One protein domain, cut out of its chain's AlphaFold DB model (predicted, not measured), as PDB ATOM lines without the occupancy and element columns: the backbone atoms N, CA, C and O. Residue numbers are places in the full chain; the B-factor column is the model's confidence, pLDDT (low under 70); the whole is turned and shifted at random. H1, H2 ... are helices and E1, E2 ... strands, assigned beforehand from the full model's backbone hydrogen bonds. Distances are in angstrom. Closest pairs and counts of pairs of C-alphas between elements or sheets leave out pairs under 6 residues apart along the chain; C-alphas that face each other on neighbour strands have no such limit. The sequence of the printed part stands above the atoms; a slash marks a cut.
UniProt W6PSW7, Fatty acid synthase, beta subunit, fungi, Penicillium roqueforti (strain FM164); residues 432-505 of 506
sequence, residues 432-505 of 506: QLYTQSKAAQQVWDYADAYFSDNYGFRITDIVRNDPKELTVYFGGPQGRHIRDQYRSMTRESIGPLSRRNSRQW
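What this domain is: This is residues 432 to 505 of the 506 residues of the protein "Fatty acid synthase, beta subunit, fungi" of Penicillium roqueforti (strain FM164) (UniProt W6PSW7). Two arms make an open corner: the long helix H2, with short H1 at its first end and H3 on its side, meets H4 at its last residues, and H4 with the hairpin of E1 and E2 beyond it makes the other arm. Residues 463 to 469, of which 463 to 465 belong to H3, stick out. The printed part has 74 residues and is mostly helix, in the order H1 H2 H3 H4 E1 E2, with E1 and E2 an antiparallel sheet of two. It is only just loose, close to extended, with a radius of gyration of the C-alphas of 16.9 A and spans of 54 by 32 by 24 A.

How they stand to each other: Start at H1, residues 432 to 436, which touches H2, residues 438 to 455, only at the corner; the closest C-alphas, of Tyr 434 and Gln 441, are 4.6 A apart. With residues 444 to 451 alone, H2 touches H3, residues 459 to 465, about perpendicular at 77 degrees; the closest C-alphas are those of Asp 448 and Ile 459, 5.7 A. With residues 453 to 455 alone, H2 touches H4, residues 476 to 488, about perpendicular at 87 degrees; the C-alphas of Asn 454 and Ile 482 come closest, 5.3 A. H3 and H4 are apart. In H1, H2, H3 and H4 every O i to N i+4 pair is within hydrogen-bond range. Look next at the hairpin of E1, residues 490 to 494, and E2, residues 500 to 504, antiparallel at 156 degrees: N 491 and O 503 are 3.2 A apart.

Where its parts are: Find C-alpha 432 at (49.601, -45.390, 59.947), where H1 begins. H2 runs 24.7 A from C-alpha 438 at (40.414, -51.229, 63.629), and H4 is 18.6 A long. E2 ends at C-alpha 504, (27.638, -41.068, 28.194).

The domain as a whole: The C-alphas farthest apart, of Gln 436 and Leu 497, are 54.2 A apart. The printed part has no cut and no long link. Residues 494 to 505 have pLDDT under 70.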
ATOM      1  N   GLN A 432      49.213 -45.069  58.573       96.69
ATOM      2  CA  GLN A 432      49.601 -45.390  59.947       96.69
ATOM      3  C   GLN A 432      48.360 -45.644  60.814       96.69
ATOM      4  O   GLN A 432      48.281 -46.669  61.487       96.69
ATOM      5  N   LEU A 433      47.356 -44.764  60.728       96.50
ATOM      6  CA  LEU A 433      46.097 -44.911  61.457       96.50
ATOM      7  C   LEU A 433      45.314 -46.149  60.999       96.50
ATOM      8  O   LEU A 433      44.785 -46.866  61.840       96.50
ATOM      9  N   TYR A 434      45.296 -46.443  59.696       96.25
ATOM     10  CA  TYR A 434      44.751 -47.692  59.148       96.25
ATOM     11  C   TYR A 434      45.370 -48.926  59.820       96.25
ATOM     12  O   TYR A 434      44.664 -49.872  60.142       96.25
ATOM     13  N   THR A 435      46.684 -48.912  60.065       96.38
ATOM     14  CA  THR A 435      47.389 -50.042  60.693       96.38
ATOM     15  C   THR A 435      47.100 -50.142  62.194       96.38
ATOM     16  O   THR A 435      47.043 -51.239  62.739       96.38
ATOM     17  N   GLN A 436      46.925 -49.005  62.874       96.44
ATOM     18  CA  GLN A 436      46.801 -48.940  64.334       96.44
ATOM     19  C   GLN A 436      45.351 -48.998  64.840       96.44
ATOM     20  O   GLN A 436      45.121 -49.372  65.986       96.44
ATOM     21  N   SER A 437      44.368 -48.623  64.016       95.88
ATOM     22  CA  SER A 437      42.967 -48.488  64.418       95.88
ATOM     23  C   SER A 437      42.056 -49.377  63.583       95.88
ATOM     24  O   SER A 437      41.849 -49.146  62.392       95.88
ATOM     25  N   LYS A 438      41.417 -50.348  64.245       93.31
ATOM     26  CA  LYS A 438      40.414 -51.229  63.629       93.31
ATOM     27  C   LYS A 438      39.242 -50.446  63.028       93.31
ATOM     28  O   LYS A 438      38.740 -50.821  61.975       93.31
ATOM     29  N   ALA A 439      38.822 -49.354  63.670       90.38
ATOM     30  CA  ALA A 439      37.744 -48.510  63.158       90.38
ATOM     31  C   ALA A 439      38.148 -47.820  61.845       90.38
ATOM     32  O   ALA A 439      37.394 -47.844  60.877       90.38
ATOM     33  N   ALA A 440      39.365 -47.266  61.781       94.69
ATOM     34  CA  ALA A 440      39.877 -46.664  60.553       94.69
ATOM     35  C   ALA A 440      40.063 -47.714  59.446       94.69
ATOM     36  O   ALA A 440      39.682 -47.471  58.303       94.69
ATOM     37  N   GLN A 441      40.601 -48.888  59.790       96.81
ATOM     38  CA  GLN A 441      40.756 -50.013  58.870       96.81
ATOM     39  C   GLN A 441      39.425 -50.410  58.226       96.81
ATOM     40  O   GLN A 441      39.346 -50.473  57.006       96.81
ATOM     41  N   GLN A 442      38.368 -50.589  59.021       92.25
ATOM     42  CA  GLN A 442      37.045 -50.975  58.517       92.25
ATOM     43  C   GLN A 442      36.478 -49.980  57.498       92.25
ATOM     44  O   GLN A 442      35.879 -50.399  56.511       92.25
ATOM     45  N   VAL A 443      36.681 -48.674  57.708       94.38
ATOM     46  CA  VAL A 443      36.234 -47.637  56.762       94.38
ATOM     47  C   VAL A 443      36.992 -47.737  55.439       94.38
ATOM     48  O   VAL A 443      36.381 -47.692  54.370       94.38
ATOM     49  N   TRP A 444      38.315 -47.905  55.496       97.19
ATOM     50  CA  TRP A 444      39.142 -48.086  54.303       97.19
ATOM     51  C   TRP A 444      38.821 -49.383  53.561       97.19
ATOM     52  O   TRP A 444      38.694 -49.350  52.342       97.19
ATOM     53  N   ASP A 445      38.653 -50.495  54.275       96.19
ATOM     54  CA  ASP A 445      38.346 -51.804  53.694       96.19
ATOM     55  C   ASP A 445      36.974 -51.808  53.014       96.19
ATOM     56  O   ASP A 445      36.832 -52.343  51.916       96.19
ATOM     57  N   TYR A 446      35.980 -51.158  53.627       93.94
ATOM     58  CA  TYR A 446      34.670 -50.954  53.012       93.94
ATOM     59  C   TYR A 446      34.782 -50.154  51.709       93.94
ATOM     60  O   TYR A 446      34.235 -50.559  50.682       93.94
ATOM     61  N   ALA A 447      35.513 -49.034  51.730       96.00
ATOM     62  CA  ALA A 447      35.722 -48.216  50.541       96.00
ATOM     63  C   ALA A 447      36.468 -48.998  49.448       96.00
ATOM     64  O   ALA A 447      36.057 -48.974  48.292       96.00
ATOM     65  N   ASP A 448      37.524 -49.730  49.802       97.62
ATOM     66  CA  ASP A 448      38.277 -50.577  48.878       97.62
ATOM     67  C   ASP A 448      37.411 -51.665  48.243       97.62
ATOM     68  O   ASP A 448      37.482 -51.842  47.030       97.62
ATOM     69  N   ALA A 449      36.597 -52.377  49.029       96.38
ATOM     70  CA  ALA A 449      35.679 -53.388  48.511       96.38
ATOM     71  C   ALA A 449      34.686 -52.761  47.524       96.38
ATOM     72  O   ALA A 449      34.543 -53.232  46.397       96.38
ATOM     73  N   TYR A 450      34.088 -51.627  47.899       95.81
ATOM     74  CA  TYR A 450      33.171 -50.898  47.030       95.81
ATOM     75  C   TYR A 450      33.838 -50.447  45.719       95.81
ATOM     76  O   TYR A 450      33.297 -50.699  44.640       95.81
ATOM     77  N   PHE A 451      35.013 -49.809  45.775       97.12
ATOM     78  CA  PHE A 451      35.726 -49.366  44.572       97.12
ATOM     79  C   PHE A 451      36.229 -50.538  43.724       97.12
ATOM     80  O   PHE A 451      36.177 -50.459  42.497       97.12
ATOM     81  N   SER A 452      36.648 -51.638  44.343       96.19
ATOM     82  CA  SER A 452      37.083 -52.843  43.640       96.19
ATOM     83  C   SER A 452      35.924 -53.471  42.866       96.19
ATOM     84  O   SER A 452      36.045 -53.712  41.664       96.19
ATOM     85  N   ASP A 453      34.780 -53.666  43.520       95.00
ATOM     86  CA  ASP A 453      33.641 -54.378  42.937       95.00
ATOM     87  C   ASP A 453      32.892 -53.555  41.883       95.00
ATOM     88  O   ASP A 453      32.370 -54.122  40.919       95.00
ATOM     89  N   ASN A 454      32.876 -52.224  42.026       95.50
ATOM     90  CA  ASN A 454      32.124 -51.331  41.138       95.50
ATOM     91  C   ASN A 454      32.996 -50.610  40.101       95.50
ATOM     92  O   ASN A 454      32.514 -50.307  39.009       95.50
ATOM     93  N   TYR A 455      34.266 -50.334  40.414       96.50
ATOM     94  CA  TYR A 455      35.157 -49.514  39.582       96.50
ATOM     95  C   TYR A 455      36.512 -50.169  39.268       96.50
ATOM     96  O   TYR A 455      37.283 -49.623  38.484       96.50
ATOM     97  N   GLY A 456      36.798 -51.361  39.797       96.50
ATOM     98  CA  GLY A 456      37.966 -52.158  39.419       96.50
ATOM     99  C   GLY A 456      39.310 -51.643  39.938       96.50
ATOM    100  O   GLY A 456      40.343 -51.955  39.344       96.50
ATOM    101  N   PHE A 457      39.323 -50.862  41.021       97.00
ATOM    102  CA  PHE A 457      40.555 -50.437  41.693       97.00
ATOM    103  C   PHE A 457      40.376 -50.334  43.208       97.00
ATOM    104  O   PHE A 457      39.261 -50.231  43.707       97.00
ATOM    105  N   ARG A 458      41.488 -50.315  43.946       97.56
ATOM    106  CA  ARG A 458      41.507 -50.084  45.395       97.56
ATOM    107  C   ARG A 458      42.017 -48.683  45.687       97.56
ATOM    108  O   ARG A 458      43.073 -48.289  45.189       97.56
ATOM    109  N   ILE A 459      41.288 -47.922  46.497       97.06
ATOM    110  CA  ILE A 459      41.686 -46.555  46.837       97.06
ATOM    111  C   ILE A 459      42.940 -46.555  47.721       97.06
ATOM    112  O   ILE A 459      43.790 -45.674  47.583       97.06
ATOM    113  N   THR A 460      43.120 -47.574  48.568       97.38
ATOM    114  CA  THR A 460      44.322 -47.692  49.404       97.38
ATOM    115  C   THR A 460      45.594 -47.899  48.582       97.38
ATOM    116  O   THR A 460      46.637 -47.363  48.955       97.38
ATOM    117  N   ASP A 461      45.531 -48.595  47.443       97.25
ATOM    118  CA  ASP A 461      46.693 -48.788  46.567       97.25
ATOM    119  C   ASP A 461      47.140 -47.470  45.925       97.25
ATOM    120  O   ASP A 461      48.342 -47.196  45.853       97.25
ATOM    121  N   ILE A 462      46.181 -46.622  45.534       97.88
ATOM    122  CA  ILE A 462      46.449 -45.270  45.030       97.88
ATOM    123  C   ILE A 462      47.093 -44.426  46.132       97.88
ATOM    124  O   ILE A 462      48.148 -43.840  45.913       97.88
ATOM    125  N   VAL A 463      46.516 -44.411  47.337       97.81
ATOM    126  CA  VAL A 463      47.040 -43.607  48.453       97.81
ATOM    127  C   VAL A 463      48.439 -44.066  48.876       97.81
ATOM    128  O   VAL A 463      49.301 -43.229  49.135       97.81
ATOM    129  N   ARG A 464      48.702 -45.378  48.934       98.06
ATOM    130  CA  ARG A 464      50.004 -45.933  49.349       98.06
ATOM    131  C   ARG A 464      51.102 -45.683  48.330       98.06
ATOM    132  O   ARG A 464      52.227 -45.376  48.721       98.06
ATOM    133  N   ASN A 465      50.797 -45.843  47.044       97.56
ATOM    134  CA  ASN A 465      51.821 -45.910  46.002       97.56
ATOM    135  C   ASN A 465      51.914 -44.640  45.153       97.56
ATOM    136  O   ASN A 465      52.999 -44.373  44.633       97.56
ATOM    137  N   ASP A 466      50.845 -43.845  45.090       96.94
ATOM    138  CA  ASP A 466      50.707 -42.639  44.264       96.94
ATOM    139  C   ASP A 466      51.147 -42.876  42.803       96.94
ATOM    140  O   ASP A 466      52.136 -42.303  42.332       96.94
ATOM    141  N   PRO A 467      50.501 -43.826  42.093       97.12
ATOM    142  CA  PRO A 467      50.885 -44.155  40.729       97.12
ATOM    143  C   PRO A 467      50.554 -42.996  39.777       97.12
ATOM    144  O   PRO A 467      49.496 -42.377  39.871       97.12
ATOM    145  N   LYS A 468      51.436 -42.736  38.805       97.12
ATOM    146  CA  LYS A 468      51.216 -41.690  37.784       97.12
ATOM    147  C   LYS A 468      50.095 -42.030  36.800       97.12
ATOM    148  O   LYS A 468      49.521 -41.132  36.196       97.12
ATOM    149  N   GLU A 469      49.819 -43.318  36.629       97.00
ATOM    150  CA  GLU A 469      48.768 -43.851  35.770       97.00
ATOM    151  C   GLU A 469      48.157 -45.105  36.405       97.00
ATOM    152  O   GLU A 469      48.835 -45.841  37.123       97.00
ATOM    153  N   LEU A 470      46.873 -45.344  36.142       96.38
ATOM    154  CA  LEU A 470      46.142 -46.522  36.600       96.38
ATOM    155  C   LEU A 470      45.274 -47.045  35.454       96.38
ATOM    156  O   LEU A 470      44.427 -46.320  34.934       96.38
ATOM    157  N   THR A 471      45.464 -48.313  35.097       96.56
ATOM    158  CA  THR A 471      44.693 -48.990  34.047       96.56
ATOM    159  C   THR A 471      43.731 -49.989  34.677       96.56
ATOM    160  O   THR A 471      44.165 -50.905  35.375       96.56
ATOM    161  N   VAL A 472      42.432 -49.841  34.405       96.44
ATOM    162  CA  VAL A 472      41.386 -50.777  34.848       96.44
ATOM    163  C   VAL A 472      41.085 -51.780  33.734       96.44
ATOM    164  O   VAL A 472      40.868 -51.396  32.584       96.44
ATOM    165  N   TYR A 473      41.054 -53.073  34.066       94.12
ATOM    166  CA  TYR A 473      40.832 -54.154  33.103       94.12
ATOM    167  C   TYR A 473      39.427 -54.751  33.238       94.12
ATOM    168  O   TYR A 473      39.039 -55.237  34.296       94.12
ATOM    169  N   PHE A 474      38.679 -54.804  32.134       96.31
ATOM    170  CA  PHE A 474      37.307 -55.327  32.102       96.31
ATOM    171  C   PHE A 474      37.246 -56.807  31.696       96.31
ATOM    172  O   PHE A 474      36.579 -57.189  30.734       96.31
ATOM    173  N   GLY A 475      37.971 -57.654  32.431       91.88
ATOM    174  CA  GLY A 475      38.023 -59.098  32.194       91.88
ATOM    175  C   GLY A 475      36.835 -59.867  32.787       91.88
ATOM    176  O   GLY A 475      36.398 -59.608  33.906       91.88
ATOM    177  N   GLY A 476      36.335 -60.869  32.058       94.12
ATOM    178  CA  GLY A 476      35.336 -61.814  32.573       94.12
ATOM    179  C   GLY A 476      33.960 -61.203  32.902       94.12
ATOM    180  O   GLY A 476      33.631 -60.106  32.448       94.12
ATOM    181  N   PRO A 477      33.106 -61.931  33.647       91.25
ATOM    182  CA  PRO A 477      31.783 -61.452  34.052       91.25
ATOM    183  C   PRO A 477      31.819 -60.195  34.932       91.25
ATOM    184  O   PRO A 477      31.071 -59.258  34.663       91.25
ATOM    185  N   GLN A 478      32.715 -60.143  35.922       90.19
ATOM    186  CA  GLN A 478      32.856 -58.992  36.823       90.19
ATOM    187  C   GLN A 478      33.357 -57.745  36.081       90.19
ATOM    188  O   GLN A 478      32.801 -56.664  36.241       90.19
ATOM    189  N   GLY A 479      34.327 -57.891  35.174       94.00
ATOM    190  CA  GLY A 479      34.813 -56.778  34.361       94.00
ATOM    191  C   GLY A 479      33.750 -56.181  33.435       94.00
ATOM    192  O   GLY A 479      33.751 -54.972  33.214       94.00
ATOM    193  N   ARG A 480      32.799 -56.988  32.935       94.69
ATOM    194  CA  ARG A 480      31.639 -56.464  32.188       94.69
ATOM    195  C   ARG A 480      30.751 -55.587  33.068       94.69
ATOM    196  O   ARG A 480      30.399 -54.502  32.622       94.69
ATOM    197  N   HIS A 481      30.454 -56.022  34.294       94.19
ATOM    198  CA  HIS A 481      29.691 -55.220  35.256       94.19
ATOM    199  C   HIS A 481      30.367 -53.868  35.521       94.19
ATOM    200  O   HIS A 481      29.736 -52.828  35.363       94.19
ATOM    201  N   ILE A 482      31.668 -53.881  35.822       96.00
ATOM    202  CA  ILE A 482      32.454 -52.662  36.066       96.00
ATOM    203  C   ILE A 482      32.434 -51.741  34.836       96.00
ATOM    204  O   ILE A 482      32.173 -50.546  34.947       96.00
ATOM    205  N   ARG A 483      32.661 -52.277  33.630       95.94
ATOM    206  CA  ARG A 483      32.583 -51.484  32.392       95.94
ATOM    207  C   ARG A 483      31.211 -50.832  32.227       95.94
ATOM    208  O   ARG A 483      31.126 -49.673  31.829       95.94
ATOM    209  N   ASP A 484      30.144 -51.574  32.497       95.25
ATOM    210  CA  ASP A 484      28.783 -51.067  32.363       95.25
ATOM    211  C   ASP A 484      28.503 -49.959  33.407       95.25
ATOM    212  O   ASP A 484      27.864 -48.967  33.054       95.25
ATOM    213  N   GLN A 485      29.083 -50.029  34.619       93.81
ATOM    214  CA  GLN A 485      29.088 -48.918  35.591       93.81
ATOM    215  C   GLN A 485      29.745 -47.658  35.011       93.81
ATOM    216  O   GLN A 485      29.135 -46.590  35.031       93.81
ATOM    217  N   TYR A 486      30.942 -47.766  34.421       94.75
ATOM    218  CA  TYR A 486      31.605 -46.626  33.767       94.75
ATOM    219  C   TYR A 486      30.754 -46.021  32.640       94.75
ATOM    220  O   TYR A 486      30.613 -44.802  32.563       94.75
ATOM    221  N   ARG A 487      30.138 -46.854  31.790       92.94
ATOM    222  CA  ARG A 487      29.274 -46.389  30.683       92.94
ATOM    223  C   ARG A 487      27.972 -45.756  31.170       92.94
ATOM    224  O   ARG A 487      27.415 -44.897  30.489       92.94
ATOM    225  N   SER A 488      27.492 -46.167  32.345       93.31
ATOM    226  CA  SER A 488      26.304 -45.589  32.974       93.31
ATOM    227  C   SER A 488      26.540 -44.177  33.516       93.31
ATOM    228  O   SER A 488      25.578 -43.429  33.693       93.31
ATOM    229  N   MET A 489      27.799 -43.772  33.731       91.69
ATOM    230  CA  MET A 489      28.112 -42.413  34.160       91.69
ATOM    231  C   MET A 489      27.692 -41.420  33.072       91.69
ATOM    232  O   MET A 489      28.122 -41.486  31.919       91.69
ATOM    233  N   THR A 490      26.857 -40.458  33.442       87.88
ATOM    234  CA  THR A 490      26.405 -39.391  32.549       87.88
ATOM    235  C   THR A 490      26.965 -38.066  33.019       87.88
ATOM    236  O   THR A 490      26.812 -37.700  34.184       87.88
ATOM    237  N   ARG A 491      27.566 -37.305  32.105       82.31
ATOM    238  CA  ARG A 491      27.892 -35.902  32.360       82.31
ATOM    239  C   ARG A 491      26.844 -35.030  31.690       82.31
ATOM    240  O   ARG A 491      26.714 -35.047  30.465       82.31
ATOM    241  N   GLU A 492      26.130 -34.250  32.487       80.62
ATOM    242  CA  GLU A 492      25.304 -33.162  31.979       80.62
ATOM    243  C   GLU A 492      26.119 -31.871  31.967       80.62
ATOM    244  O   GLU A 492      26.738 -31.490  32.961       80.62
ATOM    245  N   SER A 493      26.134 -31.188  30.827       76.38
ATOM    246  CA  SER A 493      26.613 -29.815  30.746       76.38
ATOM    247  C   SER A 493      25.586 -28.947  30.033       76.38
ATOM    248  O   SER A 493      24.945 -29.354  29.058       76.38
ATOM    249  N   ILE A 494      25.405 -27.733  30.551       69.19
ATOM    250  CA  ILE A 494      24.555 -26.722  29.932       69.19
ATOM    251  C   ILE A 494      25.441 -25.930  28.976       69.19
ATOM    252  O   ILE A 494      26.393 -25.274  29.395       69.19
ATOM    253  N   GLY A 495      25.155 -26.037  27.678       69.50
ATOM    254  CA  GLY A 495      25.848 -25.244  26.667       69.50
ATOM    255  C   GLY A 495      25.425 -23.765  26.696       69.50
ATOM    256  O   GLY A 495      24.376 -23.443  27.259       69.50
ATOM    257  N   PRO A 496      26.161 -22.869  26.008       64.12
ATOM    258  CA  PRO A 496      25.889 -21.423  25.974       64.12
ATOM    259  C   PRO A 496      24.475 -21.031  25.503       64.12
ATOM    260  O   PRO A 496      24.036 -19.913  25.731       64.12
ATOM    261  N   LEU A 497      23.757 -21.950  24.847       60.09
ATOM    262  CA  LEU A 497      22.410 -21.759  24.293       60.09
ATOM    263  C   LEU A 497      21.303 -22.458  25.106       60.09
ATOM    264  O   LEU A 497      20.240 -22.745  24.561       60.09
ATOM    265  N   SER A 498      21.520 -22.780  26.387       55.12
ATOM    266  CA  SER A 498      20.520 -23.414  27.274       55.12
ATOM    267  C   SER A 498      19.962 -24.775  26.805       55.12
ATOM    268  O   SER A 498      18.915 -25.220  27.267       55.12
ATOM    269  N   ARG A 499      20.670 -25.491  25.920       54.81
ATOM    270  CA  ARG A 499      20.365 -26.894  25.588       54.81
ATOM    271  C   ARG A 499      21.159 -27.831  26.503       54.81
ATOM    272  O   ARG A 499      22.383 -27.711  26.584       54.81
ATOM    273  N   ARG A 500      20.466 -28.761  27.176       52.22
ATOM    274  CA  ARG A 500      21.092 -29.870  27.917       52.22
ATOM    275  C   ARG A 500      21.705 -30.847  26.919       52.22
ATOM    276  O   ARG A 500      20.982 -31.430  26.118       52.22
ATOM    277  N   ASN A 501      23.019 -31.034  26.986       57.78
ATOM    278  CA  ASN A 501      23.705 -32.108  26.278       57.78
ATOM    279  C   ASN A 501      24.131 -33.163  27.305       57.78
ATOM    280  O   ASN A 501      25.035 -32.922  28.103       57.78
ATOM    281  N   SER A 502      23.488 -34.329  27.281       53.97
ATOM    282  CA  SER A 502      23.916 -35.512  28.029       53.97
ATOM    283  C   SER A 502      24.874 -36.332  27.163       53.97
ATOM    284  O   SER A 502      24.495 -36.776  26.077       53.97
ATOM    285  N   ARG A 503      26.113 -36.542  27.615       57.66
ATOM    286  CA  ARG A 503      27.048 -37.491  26.984       57.66
ATOM    287  C   ARG A 503      27.350 -38.626  27.962       57.66
ATOM    288  O   ARG A 503      27.729 -38.364  29.103       57.66
ATOM    289  N   GLN A 504      27.157 -39.864  27.509       53.69
ATOM    290  CA  GLN A 504      27.638 -41.068  28.194       53.69
ATOM    291  C   GLN A 504      29.113 -41.288  27.853       53.69
ATOM    292  O   GLN A 504      29.548 -40.960  26.744       53.69
ATOM    293  N   TRP A 505      29.878 -41.815  28.806       51.25
ATOM    294  CA  TRP A 505      31.263 -42.219  28.567       51.25
ATOM    295  C   TRP A 505      31.263 -43.451  27.645       51.25
ATOM    296  O   TRP A 505      30.574 -44.434  27.924       51.25
TER     297      TRP A 505